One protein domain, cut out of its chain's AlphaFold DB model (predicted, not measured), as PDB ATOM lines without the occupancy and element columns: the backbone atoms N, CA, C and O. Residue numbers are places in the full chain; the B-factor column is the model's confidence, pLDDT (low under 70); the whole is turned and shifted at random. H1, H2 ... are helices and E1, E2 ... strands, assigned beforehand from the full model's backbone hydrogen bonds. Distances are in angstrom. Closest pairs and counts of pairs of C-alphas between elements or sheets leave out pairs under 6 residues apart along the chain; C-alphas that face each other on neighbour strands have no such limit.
ATOM      1  N   TYR A 303     203.813 175.345 168.959       92.25
ATOM      2  CA  TYR A 303     204.565 176.541 169.328       92.25
ATOM      3  C   TYR A 303     205.995 176.446 168.808       92.25
ATOM      4  O   TYR A 303     206.622 175.393 168.926       92.25
ATOM      5  N   GLN A 304     206.518 177.537 168.258       91.62
ATOM      6  CA  GLN A 304     207.902 177.645 167.807       91.62
ATOM      7  C   GLN A 304     208.774 178.148 168.958       91.62
ATOM      8  O   GLN A 304     208.443 179.133 169.619       91.62
ATOM      9  N   ALA A 305     209.885 177.462 169.206       88.56
ATOM     10  CA  ALA A 305     210.913 177.891 170.138       88.56
ATOM     11  C   ALA A 305     211.995 178.649 169.359       88.56
ATOM     12  O   ALA A 305     212.913 178.055 168.798       88.56
ATOM     13  N   ASN A 306     211.876 179.974 169.330       82.12
ATOM     14  CA  ASN A 306     212.875 180.872 168.772       82.12
ATOM     15  C   ASN A 306     214.073 180.927 169.732       82.12
ATOM     16  O   ASN A 306     213.985 181.511 170.815       82.12
ATOM     17  N   PHE A 307     215.184 180.297 169.340       73.75
ATOM     18  CA  PHE A 307     216.414 180.204 170.125       73.75
ATOM     19  C   PHE A 307     217.569 180.966 169.462       73.75
ATOM     20  O   PHE A 307     217.712 180.972 168.242       73.75
ATOM     21  N   ASN A 308     218.457 181.552 170.269       67.19
ATOM     22  CA  ASN A 308     219.755 182.041 169.801       67.19
ATOM     23  C   ASN A 308     220.887 181.523 170.699       67.19
ATOM     24  O   ASN A 308     221.315 182.187 171.644       67.19
ATOM     25  N   PHE A 309     221.394 180.329 170.387       63.56
ATOM     26  CA  PHE A 309     222.489 179.700 171.135       63.56
ATOM     27  C   PHE A 309     223.885 180.255 170.795       63.56
ATOM     28  O   PHE A 309     224.861 179.859 171.428       63.56
ATOM     29  N   ASN A 310     224.000 181.195 169.847       60.50
ATOM     30  CA  ASN A 310     225.282 181.816 169.490       60.50
ATOM     31  C   ASN A 310     225.746 182.864 170.524       60.50
ATOM     32  O   ASN A 310     226.923 183.213 170.555       60.50
ATOM     33  N   ASN A 311     224.840 183.347 171.384       56.16
ATOM     34  CA  ASN A 311     225.081 184.438 172.334       56.16
ATOM     35  C   ASN A 311     225.084 183.963 173.805       56.16
ATOM     36  O   ASN A 311     224.259 184.396 174.609       56.16
ATOM     37  N   MET A 312     226.033 183.106 174.200       51.75
ATOM     38  CA  MET A 312     226.269 182.868 175.636       51.75
ATOM     39  C   MET A 312     226.695 184.171 176.352       51.75
ATOM     40  O   MET A 312     227.439 184.963 175.771       51.75
ATOM     41  N   PRO A 313     226.287 184.404 177.617       48.38
ATOM     42  CA  PRO A 313     225.445 183.549 178.464       48.38
ATOM     43  C   PRO A 313     223.933 183.829 178.333       48.38
ATOM     44  O   PRO A 313     223.131 183.177 178.996       48.38
ATOM     45  N   ASN A 314     223.529 184.806 177.517       55.34
ATOM     46  CA  ASN A 314     222.147 185.273 177.434       55.34
ATOM     47  C   ASN A 314     221.369 184.497 176.362       55.34
ATOM     48  O   ASN A 314     221.130 185.012 175.269       55.34
ATOM     49  N   TYR A 315     220.944 183.275 176.693       60.53
ATOM     50  CA  TYR A 315     220.028 182.508 175.847       60.53
ATOM     51  C   TYR A 315     218.690 183.247 175.693       60.53
ATOM     52  O   TYR A 315     217.816 183.187 176.559       60.53
ATOM     53  N   GLU A 316     218.508 183.939 174.570       64.88
ATOM     54  CA  GLU A 316     217.197 184.444 174.183       64.88
ATOM     55  C   GLU A 316     216.362 183.260 173.679       64.88
ATOM     56  O   GLU A 316     216.488 182.831 172.532       64.88
ATOM     57  N   PHE A 317     215.563 182.693 174.586       79.12
ATOM     58  CA  PHE A 317     214.624 181.609 174.317       79.12
ATOM     59  C   PHE A 317     213.196 182.158 174.384       79.12
ATOM     60  O   PHE A 317     212.647 182.398 175.463       79.12
ATOM     61  N   LYS A 318     212.604 182.400 173.215       83.44
ATOM     62  CA  LYS A 318     211.219 182.855 173.059       83.44
ATOM     63  C   LYS A 318     210.361 181.698 172.580       83.44
ATOM     64  O   LYS A 318     210.783 180.928 171.725       83.44
ATOM     65  N   VAL A 319     209.148 181.595 173.113       87.56
ATOM     66  CA  VAL A 319     208.156 180.629 172.636       87.56
ATOM     67  C   VAL A 319     206.958 181.392 172.100       87.56
ATOM     68  O   VAL A 319     206.320 182.151 172.829       87.56
ATOM     69  N   GLU A 320     206.684 181.203 170.817       90.19
ATOM     70  CA  GLU A 320     205.646 181.895 170.057       90.19
ATOM     71  C   GLU A 320     204.680 180.854 169.463       90.19
ATOM     72  O   GLU A 320     205.027 179.680 169.336       90.19
ATOM     73  N   TYR A 321     203.436 181.237 169.166       89.75
ATOM     74  CA  TYR A 321     202.486 180.323 168.516       89.75
ATOM     75  C   TYR A 321     202.947 180.033 167.084       89.75
ATOM     76  O   TYR A 321     203.420 180.944 166.409       89.75
ATOM     77  N   SER A 322     202.813 178.785 166.631       86.69
ATOM     78  CA  SER A 322     203.168 178.390 165.269       86.69
ATOM     79  C   SER A 322     201.922 178.035 164.470       86.69
ATOM     80  O   SER A 322     201.181 177.132 164.852       86.69
ATOM     81  N   ASP A 323     201.747 178.695 163.325       80.75
ATOM     82  CA  ASP A 323     200.714 178.360 162.338       80.75
ATOM     83  C   ASP A 323     201.074 177.108 161.495       80.75
ATOM     84  O   ASP A 323     200.325 176.747 160.586       80.75
ATOM     85  N   HIS A 324     202.208 176.429 161.761       81.38
ATOM     86  CA  HIS A 324     202.574 175.200 161.040       81.38
ATOM     87  C   HIS A 324     201.541 174.082 161.280       81.38
ATOM     88  O   HIS A 324     201.289 173.710 162.431       81.38
ATOM     89  N   PRO A 325     200.968 173.492 160.214       74.50
ATOM     90  CA  PRO A 325     200.022 172.394 160.339       74.50
ATOM     91  C   PRO A 325     200.728 171.091 160.732       74.50
ATOM     92  O   PRO A 325     201.856 170.821 160.323       74.50
ATOM     93  N   PHE A 326     200.024 170.227 161.462       81.94
ATOM     94  CA  PHE A 326     200.438 168.834 161.610       81.94
ATOM     95  C   PHE A 326     200.129 168.039 160.335       81.94
ATOM     96  O   PHE A 326     199.080 168.222 159.718       81.94
ATOM     97  N   LEU A 327     200.989 167.071 160.014       75.44
ATOM     98  CA  LEU A 327     200.850 166.149 158.878       75.44
ATOM     99  C   LEU A 327     199.541 165.329 158.916       75.44
ATOM    100  O   LEU A 327     199.077 164.821 157.894       75.44
ATOM    101  N   SER A 328     198.937 165.159 160.097       69.44
ATOM    102  CA  SER A 328     197.634 164.510 160.262       69.44
ATOM    103  C   SER A 328     196.960 164.890 161.580       69.44
ATOM    104  O   SER A 328     197.624 165.018 162.608       69.44
ATOM    105  N   ASP A 329     195.626 164.936 161.586       70.00
ATOM    106  CA  ASP A 329     194.819 164.975 162.814       70.00
ATOM    107  C   ASP A 329     194.902 163.694 163.654       70.00
ATOM    108  O   ASP A 329     194.510 163.693 164.825       70.00
ATOM    109  N   LYS A 330     195.407 162.595 163.077       74.19
ATOM    110  CA  LYS A 330     195.636 161.347 163.806       74.19
ATOM    111  C   LYS A 330     196.726 161.553 164.851       74.19
ATOM    112  O   LYS A 330     197.887 161.778 164.518       74.19
ATOM    113  N   VAL A 331     196.329 161.444 166.116       78.62
ATOM    114  CA  VAL A 331     197.245 161.564 167.247       78.62
ATOM    115  C   VAL A 331     198.094 160.294 167.352       78.62
ATOM    116  O   VAL A 331     197.563 159.210 167.584       78.62
ATOM    117  N   ASN A 332     199.406 160.442 167.196       79.19
ATOM    118  CA  ASN A 332     200.396 159.372 167.295       79.19
ATOM    119  C   ASN A 332     200.994 159.299 168.708       79.19
ATOM    120  O   ASN A 332     201.073 160.306 169.415       79.19
ATOM    121  N   GLU A 333     201.483 158.127 169.107       80.00
ATOM    122  CA  GLU A 333     202.369 158.004 170.269       80.00
ATOM    123  C   GLU A 333     203.801 158.387 169.868       80.00
ATOM    124  O   GLU A 333     204.342 157.865 168.894       80.00
ATOM    125  N   CYS A 334     204.403 159.324 170.603       85.25
ATOM    126  CA  CYS A 334     205.731 159.875 170.319       85.25
ATOM    127  C   CYS A 334     206.619 159.860 171.569       85.25
ATOM    128  O   CYS A 334     206.123 159.833 172.699       85.25
ATOM    129  N   GLY A 335     207.934 159.978 171.379       83.56
ATOM    130  CA  GLY A 335     208.858 160.288 172.472       83.56
ATOM    131  C   GLY A 335     208.707 161.719 173.007       83.56
ATOM    132  O   GLY A 335     207.967 162.542 172.459       83.56
ATOM    133  N   GLU A 336     209.460 162.038 174.064       85.06
ATOM    134  CA  GLU A 336     209.617 163.423 174.545       85.06
ATOM    135  C   GLU A 336     210.395 164.301 173.545       85.06
ATOM    136  O   GLU A 336     210.265 165.525 173.558       85.06
ATOM    137  N   VAL A 337     211.161 163.668 172.650       88.56
ATOM    138  CA  VAL A 337     211.902 164.279 171.543       88.56
ATOM    139  C   VAL A 337     211.572 163.533 170.248       88.56
ATOM    140  O   VAL A 337     211.543 162.302 170.227       88.56
ATOM    141  N   VAL A 338     211.349 164.285 169.173       90.44
ATOM    142  CA  VAL A 338     211.229 163.818 167.786       90.44
ATOM    143  C   VAL A 338     212.188 164.650 166.926       90.44
ATOM    144  O   VAL A 338     212.335 165.851 167.147       90.44
ATOM    145  N   ILE A 339     212.855 164.017 165.963       88.50
ATOM    146  CA  ILE A 339     213.762 164.666 165.003       88.50
ATOM    147  C   ILE A 339     213.171 164.441 163.608       88.50
ATOM    148  O   ILE A 339     212.734 163.328 163.318       88.50
ATOM    149  N   LEU A 340     213.111 165.489 162.784       88.12
ATOM    150  CA  LEU A 340     212.518 165.473 161.444       88.12
ATOM    151  C   LEU A 340     213.412 166.244 160.476       88.12
ATOM    152  O   LEU A 340     213.892 167.317 160.824       88.12
ATOM    153  N   ASP A 341     213.560 165.758 159.248       83.00
ATOM    154  CA  ASP A 341     214.374 166.437 158.227       83.00
ATOM    155  C   ASP A 341     213.605 167.514 157.437       83.00
ATOM    156  O   ASP A 341     214.136 168.114 156.507       83.00
ATOM    157  N   ASP A 342     212.343 167.754 157.804       76.75
ATOM    158  CA  ASP A 342     211.423 168.676 157.136       76.75
ATOM    159  C   ASP A 342     210.311 169.124 158.107       76.75
ATOM    160  O   ASP A 342     209.689 168.299 158.789       76.75
ATOM    161  N   ASP A 343     210.037 170.431 158.156       73.62
ATOM    162  CA  ASP A 343     208.963 171.031 158.958       73.62
ATOM    163  C   ASP A 343     207.549 170.659 158.473       73.62
ATOM    164  O   ASP A 343     206.607 170.658 159.269       73.62
ATOM    165  N   ASN A 344     207.389 170.241 157.215       73.44
ATOM    166  CA  ASN A 344     206.097 169.830 156.653       73.44
ATOM    167  C   ASN A 344     205.626 168.450 157.156       73.44
ATOM    168  O   ASN A 344     204.484 168.056 156.918       73.44
ATOM    169  N   ASN A 345     206.483 167.707 157.868       78.12
ATOM    170  CA  ASN A 345     206.232 166.327 158.297       78.12
ATOM    171  C   ASN A 345     205.945 166.167 159.808       78.12
ATOM    172  O   ASN A 345     206.016 165.059 160.343       78.12
ATOM    173  N   LEU A 346     205.584 167.251 160.506       86.12
ATOM    174  CA  LEU A 346     205.288 167.272 161.948       86.12
ATOM    175  C   LEU A 346     204.133 166.319 162.351       86.12
ATOM    176  O   LEU A 346     202.978 166.565 161.992       86.12
ATOM    177  N   PRO A 347     204.381 165.251 163.143       87.12
ATOM    178  CA  PRO A 347     203.332 164.347 163.609       87.12
ATOM    179  C   PRO A 347     202.616 164.910 164.846       87.12
ATOM    180  O   PRO A 347     203.244 165.439 165.760       87.12
ATOM    181  N   LYS A 348     201.292 164.746 164.927       87.75
ATOM    182  CA  LYS A 348     200.491 165.207 166.071       87.75
ATOM    183  C   LYS A 348     200.660 164.263 167.267       87.75
ATOM    184  O   LYS A 348     200.076 163.185 167.290       87.75
ATOM    185  N   CYS A 349     201.467 164.632 168.259       88.50
ATOM    186  CA  CYS A 349     201.851 163.722 169.351       88.50
ATOM    187  C   CYS A 349     200.903 163.701 170.572       88.50
ATOM    188  O   CYS A 349     200.447 164.738 171.065       88.50
ATOM    189  N   SER A 350     200.641 162.503 171.114       86.31
ATOM    190  CA  SER A 350     199.849 162.276 172.336       86.31
ATOM    191  C   SER A 350     200.593 162.679 173.617       86.31
ATOM    192  O   SER A 350     199.968 163.143 174.576       86.31
ATOM    193  N   SER A 351     201.914 162.542 173.614       88.38
ATOM    194  CA  SER A 351     202.864 162.883 174.673       88.38
ATOM    195  C   SER A 351     203.257 164.372 174.656       88.38
ATOM    196  O   SER A 351     202.962 165.085 173.695       88.38
ATOM    197  N   PRO A 352     203.884 164.903 175.723       91.06
ATOM    198  CA  PRO A 352     204.609 166.170 175.648       91.06
ATOM    199  C   PRO A 352     205.875 165.977 174.801       91.06
ATOM    200  O   PRO A 352     206.764 165.238 175.214       91.06
ATOM    201  N   THR A 353     205.965 166.650 173.653       93.00
ATOM    202  CA  THR A 353     207.038 166.438 172.663       93.00
ATOM    203  C   THR A 353     207.703 167.752 172.234       93.00
ATOM    204  O   THR A 353     207.012 168.738 171.953       93.00
ATOM    205  N   LEU A 354     209.039 167.739 172.176       93.19
ATOM    206  CA  LEU A 354     209.880 168.667 171.409       93.19
ATOM    207  C   LEU A 354     210.141 168.078 170.018       93.19
ATOM    208  O   LEU A 354     210.482 166.900 169.909       93.19
ATOM    209  N   TYR A 355     210.044 168.898 168.978       93.31
ATOM    210  CA  TYR A 355     210.405 168.540 167.607       93.31
ATOM    211  C   TYR A 355     211.636 169.347 167.198       93.31
ATOM    212  O   TYR A 355     211.617 170.572 167.304       93.31
ATOM    213  N   TYR A 356     212.681 168.675 166.724       91.94
ATOM    214  CA  TYR A 356     213.870 169.299 166.146       91.94
ATOM    215  C   TYR A 356     213.822 169.113 164.633       91.94
ATOM    216  O   TYR A 356     213.899 167.978 164.159       91.94
ATOM    217  N   ILE A 357     213.683 170.211 163.891       89.94
ATOM    218  CA  ILE A 357     213.771 170.195 162.429       89.94
ATOM    219  C   ILE A 357     215.241 170.334 162.047       89.94
ATOM    220  O   ILE A 357     215.906 171.270 162.501       89.94
ATOM    221  N   THR A 358     215.765 169.406 161.253       87.19
ATOM    222  CA  THR A 358     217.161 169.424 160.793       87.19
ATOM    223  C   THR A 358     217.330 170.324 159.561       87.19
ATOM    224  O   THR A 358     216.367 170.886 159.035       87.19
ATOM    225  N   SER A 359     218.569 170.525 159.123       81.75
ATOM    226  CA  SER A 359     218.899 171.109 157.824       81.75
ATOM    227  C   SER A 359     219.817 170.173 157.040       81.75
ATOM    228  O   SER A 359     220.623 169.451 157.629       81.75
ATOM    229  N   GLU A 360     219.758 170.237 155.705       75.81
ATOM    230  CA  GLU A 360     220.642 169.465 154.811       75.81
ATOM    231  C   GLU A 360     222.142 169.723 155.079       75.81
ATOM    232  O   GLU A 360     222.987 168.875 154.801       75.81
ATOM    233  N   GLU A 361     222.474 170.875 155.673       72.00
ATOM    234  CA  GLU A 361     223.831 171.267 156.083       72.00
ATOM    235  C   GLU A 361     224.291 170.632 157.419       72.00
ATOM    236  O   GLU A 361     225.413 170.877 157.863       72.00
ATOM    237  N   GLY A 362     223.460 169.804 158.065       67.25
ATOM    238  CA  GLY A 362     223.814 169.045 159.274       67.25
ATOM    239  C   GLY A 362     223.601 169.786 160.600       67.25
ATOM    240  O   GLY A 362     224.261 169.467 161.592       67.25
ATOM    241  N   GLY A 363     222.703 170.776 160.629       80.56
ATOM    242  CA  GLY A 363     222.310 171.508 161.837       80.56
ATOM    243  C   GLY A 363     220.844 171.294 162.225       80.56
ATOM    244  O   GLY A 363     220.101 170.580 161.558       80.56
ATOM    245  N   VAL A 364     220.411 171.954 163.302       84.12
ATOM    246  CA  VAL A 364     218.986 172.131 163.627       84.12
ATOM    247  C   VAL A 364     218.542 173.484 163.073       84.12
ATOM    248  O   VAL A 364     219.070 174.517 163.484       84.12
ATOM    249  N   LYS A 365     217.573 173.467 162.155       85.75
ATOM    250  CA  LYS A 365     216.916 174.644 161.569       85.75
ATOM    251  C   LYS A 365     216.016 175.327 162.597       85.75
ATOM    252  O   LYS A 365     216.150 176.518 162.854       85.75
ATOM    253  N   GLU A 366     215.107 174.554 163.187       88.19
ATOM    254  CA  GLU A 366     213.999 175.037 164.015       88.19
ATOM    255  C   GLU A 366     213.690 174.053 165.146       88.19
ATOM    256  O   GLU A 366     213.925 172.849 165.032       88.19
ATOM    257  N   ILE A 367     213.123 174.569 166.238       90.81
ATOM    258  CA  ILE A 367     212.564 173.759 167.322       90.81
ATOM    259  C   ILE A 367     211.086 174.117 167.466       90.81
ATOM    260  O   ILE A 367     210.738 175.291 167.597       90.81
ATOM    261  N   PHE A 368     210.224 173.105 167.518       93.19
ATOM    262  CA  PHE A 368     208.823 173.262 167.900       93.19
ATOM    263  C   PHE A 368     208.514 172.490 169.186       93.19
ATOM    264  O   PHE A 368     209.200 171.537 169.554       93.19
ATOM    265  N   MET A 369     207.437 172.868 169.867       93.81
ATOM    266  CA  MET A 369     206.893 172.143 171.012       93.81
ATOM    267  C   MET A 369     205.366 172.096 170.929       93.81
ATOM    268  O   MET A 369     204.732 173.076 170.539       93.81
ATOM    269  N   ASN A 370     204.750 170.971 171.298       92.88
ATOM    270  CA  ASN A 370     203.287 170.914 171.391       92.88
ATOM    271  C   ASN A 370     202.778 171.545 172.700       92.88
ATOM    272  O   ASN A 370     203.516 171.687 173.678       92.88
ATOM    273  N   GLY A 371     201.485 171.875 172.759       88.94
ATOM    274  CA  GLY A 371     200.855 172.481 173.938       88.94
ATOM    275  C   GLY A 371     201.013 171.686 175.243       88.94
ATOM    276  O   GLY A 371     200.899 172.263 176.325       88.94
ATOM    277  N   LYS A 372     201.318 170.382 175.182       90.38
ATOM    278  CA  LYS A 372     201.643 169.545 176.354       90.38
ATOM    279  C   LYS A 372     203.077 169.768 176.845       90.38
ATOM    280  O   LYS A 372     203.284 169.866 178.054       90.38
ATOM    281  N   MET A 373     204.046 169.901 175.940       92.94
ATOM    282  CA  MET A 373     205.421 170.266 176.293       92.94
ATOM    283  C   MET A 373     205.511 171.721 176.773       92.94
ATOM    284  O   MET A 373     206.114 171.970 177.815       92.94
ATOM    285  N   LEU A 374     204.799 172.658 176.132       92.56
ATOM    286  CA  LEU A 374     204.690 174.043 176.615       92.56
ATOM    287  C   LEU A 374     204.159 174.112 178.056       92.56
ATOM    288  O   LEU A 374     204.655 174.888 178.871       92.56
ATOM    289  N   LYS A 375     203.182 173.266 178.413       90.06
ATOM    290  CA  LYS A 375     202.660 173.172 179.788       90.06
ATOM    291  C   LYS A 375     203.712 172.655 180.788       90.06
ATOM    292  O   LYS A 375     203.661 173.063 181.947       90.06
ATOM    293  N   ARG A 376     204.690 171.834 180.374       90.94
ATOM    294  CA  ARG A 376     205.847 171.437 181.212       90.94
ATOM    295  C   ARG A 376     206.903 172.539 181.313       90.94
ATOM    296  O   ARG A 376     207.382 172.799 182.412       90.94
ATOM    297  N   TYR A 377     207.204 173.222 180.209       90.12
ATOM    298  CA  TYR A 377     208.114 174.371 180.190       90.12
ATOM    299  C   TYR A 377     207.610 175.508 181.098       90.12
ATOM    300  O   TYR A 377     208.268 175.885 182.065       90.12
ATOM    301  N   ASN A 378     206.369 175.961 180.893       88.69
ATOM    302  CA  ASN A 378     205.748 177.039 181.678       88.69
ATOM    303  C   ASN A 378     205.524 176.699 183.166       88.69
ATOM    304  O   ASN A 378     205.213 177.594 183.950       88.69
ATOM    305  N   SER A 379     205.645 175.428 183.567       89.19
ATOM    306  CA  SER A 379     205.580 175.002 184.974       89.19
ATOM    307  C   SER A 379     206.955 174.738 185.602       89.19
ATOM    308  O   SER A 379     207.014 174.323 186.757       89.19
ATOM    309  N   GLY A 380     208.053 174.975 184.871       86.00
ATOM    310  CA  GLY A 380     209.417 174.701 185.335       86.00
ATOM    311  C   GLY A 380     209.751 173.209 185.459       86.00
ATOM    312  O   GLY A 380     210.728 172.860 186.110       86.00
ATOM    313  N   ILE A 381     208.940 172.327 184.860       88.06
ATOM    314  CA  ILE A 381     209.179 170.871 184.800       88.06
ATOM    315  C   ILE A 381     210.168 170.519 183.674       88.06
ATOM    316  O   ILE A 381     210.731 169.429 183.672       88.06
ATOM    317  N   VAL A 382     210.349 171.426 182.709       87.00
ATOM    318  CA  VAL A 382     211.405 171.389 181.690       87.00
ATOM    319  C   VAL A 382     212.028 172.782 181.622       87.00
ATOM    320  O   VAL A 382     211.311 173.775 181.514       87.00
ATOM    321  N   THR A 383     213.350 172.853 181.705       88.06
ATOM    322  CA  THR A 383     214.140 174.093 181.734       88.06
ATOM    323  C   THR A 383     214.750 174.430 180.369       88.06
ATOM    324  O   THR A 383     214.843 173.577 179.485       88.06
ATOM    325  N   ILE A 384     215.203 175.679 180.189       85.81
ATOM    326  CA  ILE A 384     215.938 176.094 178.978       85.81
ATOM    327  C   ILE A 384     217.235 175.281 178.838       85.81
ATOM    328  O   ILE A 384     217.558 174.848 177.735       85.81
ATOM    329  N   ASP A 385     217.937 175.011 179.944       83.19
ATOM    330  CA  ASP A 385     219.182 174.234 179.943       83.19
ATOM    331  C   ASP A 385     218.962 172.772 179.513       83.19
ATOM    332  O   ASP A 385     219.768 172.223 178.765       83.19
ATOM    333  N   GLU A 386     217.846 172.145 179.902       85.81
ATOM    334  CA  GLU A 386     217.483 170.801 179.424       85.81
ATOM    335  C   GLU A 386     217.144 170.792 177.927       85.81
ATOM    336  O   GLU A 386     217.569 169.883 177.212       85.81
ATOM    337  N   ILE A 387     216.431 171.808 177.426       87.25
ATOM    338  CA  ILE A 387     216.162 171.964 175.985       87.25
ATOM    339  C   ILE A 387     217.478 172.199 175.222       87.25
ATOM    340  O   ILE A 387     217.672 171.647 174.140       87.25
ATOM    341  N   TYR A 388     218.414 172.957 175.797       85.88
ATOM    342  CA  TYR A 388     219.720 173.215 175.199       85.88
ATOM    343  C   TYR A 388     220.635 171.981 175.194       85.88
ATOM    344  O   TYR A 388     221.260 171.700 174.175       85.88
ATOM    345  N   GLU A 389     220.699 171.188 176.266       84.50
ATOM    346  CA  GLU A 389     221.472 169.938 176.246       84.50
ATOM    347  C   GLU A 389     220.861 168.901 175.286       84.50
ATOM    348  O   GLU A 389     221.605 168.228 174.576       84.50
ATOM    349  N   GLN A 390     219.529 168.835 175.152       86.31
ATOM    350  CA  GLN A 390     218.890 168.036 174.094       86.31
ATOM    351  C   GLN A 390     219.281 168.536 172.692       86.31
ATOM    352  O   GLN A 390     219.737 167.739 171.874       86.31
ATOM    353  N   TYR A 391     219.220 169.848 172.428       86.31
ATOM    354  CA  TYR A 391     219.738 170.453 171.189       86.31
ATOM    355  C   TYR A 391     221.205 170.070 170.926       86.31
ATOM    356  O   TYR A 391     221.556 169.669 169.814       86.31
ATOM    357  N   ARG A 392     222.071 170.133 171.947       85.31
ATOM    358  CA  ARG A 392     223.491 169.766 171.827       85.31
ATOM    359  C   ARG A 392     223.679 168.289 171.493       85.31
ATOM    360  O   ARG A 392     224.551 167.983 170.685       85.31
ATOM    361  N   ILE A 393     222.883 167.387 172.068       82.25
ATOM    362  CA  ILE A 393     222.906 165.949 171.744       82.25
ATOM    363  C   ILE A 393     222.467 165.720 170.290       82.25
ATOM    364  O   ILE A 393     223.129 164.974 169.567       82.25
ATOM    365  N   VAL A 394     221.402 166.396 169.845       82.25
ATOM    366  CA  VAL A 394     220.895 166.322 168.466       82.25
ATOM    367  C   VAL A 394     221.969 166.788 167.471       82.25
ATOM    368  O   VAL A 394     222.381 166.006 166.613       82.25
ATOM    369  N   VAL A 395     222.523 167.992 167.643       82.75
ATOM    370  CA  VAL A 395     223.586 168.527 166.766       82.75
ATOM    371  C   VAL A 395     224.866 167.680 166.835       82.75
ATOM    372  O   VAL A 395     225.485 167.407 165.806       82.75
ATOM    373  N   ALA A 396     225.252 167.180 168.015       77.69
ATOM    374  CA  ALA A 396     226.398 166.281 168.144       77.69
ATOM    375  C   ALA A 396     226.201 164.968 167.366       77.69
ATOM    376  O   ALA A 396     227.166 164.472 166.781       77.69
ATOM    377  N   SER A 397     224.975 164.432 167.307       74.25
ATOM    378  CA  SER A 397     224.671 163.217 166.537       74.25
ATOM    379  C   SER A 397     224.801 163.423 165.020       74.25
ATOM    380  O   SER A 397     225.206 162.500 164.317       74.25
ATOM    381  N   MET A 398     224.552 164.645 164.534       69.56
ATOM    382  CA  MET A 398     224.711 165.040 163.125       69.56
ATOM    383  C   MET A 398     226.166 165.374 162.764       69.56
ATOM    384  O   MET A 398     226.610 165.093 161.657       69.56
TER     385      MET A 398
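Overview. This is residues 303 to 398 of the 922 residues of an uncharacterized protein of Parastrongyloides trichosuri (UniProt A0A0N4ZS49). A strongly twisted five-stranded sheet is the wall of this domain, with the long helix H2 slanting over one face and the short helix H1 over the same face. Two long loops, residues 322 to 336 and 341 to 353, run on the side away from H2. The 96 printed residues hold, in order, E1 E2 E3 E4 E5 H1 H2; the mixed sheet runs E2 E1 E5 E4 E3. The class is mixed helices and strands, in two layers, H2 on one face of the sheet; the whole is compact, radius of gyration of the C-alphas 12.9 A, spanning 40 by 34 by 22 A.

Along the chain. E1, residues 303 to 308, begins with C-alpha 303 at (204.565, 176.541, 169.328) and is 16.2 A long. E2 is residues 316 to 321, 16.3 A; E3, 337 to 340, 10.2 A; E4, 354 to 358, 12.9 A; E5, 364 to 370, 17.6 A. H1, residues 371 to 377, is 9.8 A long. H2, residues 384 to 398, is 21.2 A and ends with C-alpha 398 at (224.711, 165.040, 163.125).

Arrangement. E1 and E2 are an antiparallel hairpin, with N 304 and O 320 2.8 A apart. E1 and E5 are antiparallel, N 305 to O 367 2.8 A. E4 and E5 are a hairpin, N 355 to O 368 2.8 A. E3 and E4 are parallel, N 338 to O 354 2.9 A. H2 is over E5 and E4 at a height over the sheet of 8.6 A, slantwise to the strands, at 35 degrees to E4 on the local plane; its closest C-alphas to E5 are Val 395 and Val 364, 6.6 A. H1, height 8.5 A, is over E5 and runs along the strands, at 11 degrees on the local plane. H1 and H2 are only just apart, closest C-alphas 8.1 A. In H1 and H2 every O i to N i+4 pair is within hydrogen-bond range.

Size, cuts and confidence. The C-alphas farthest apart, those of Pro 313 and Lys 330, are 40.0 A apart. The printed part has no cut. The links E2 to E3 and E3 to E4 are long. Mean pLDDT of the printed part is 82.1; residues 308 to 316, 328, 362 and 398 are under 70.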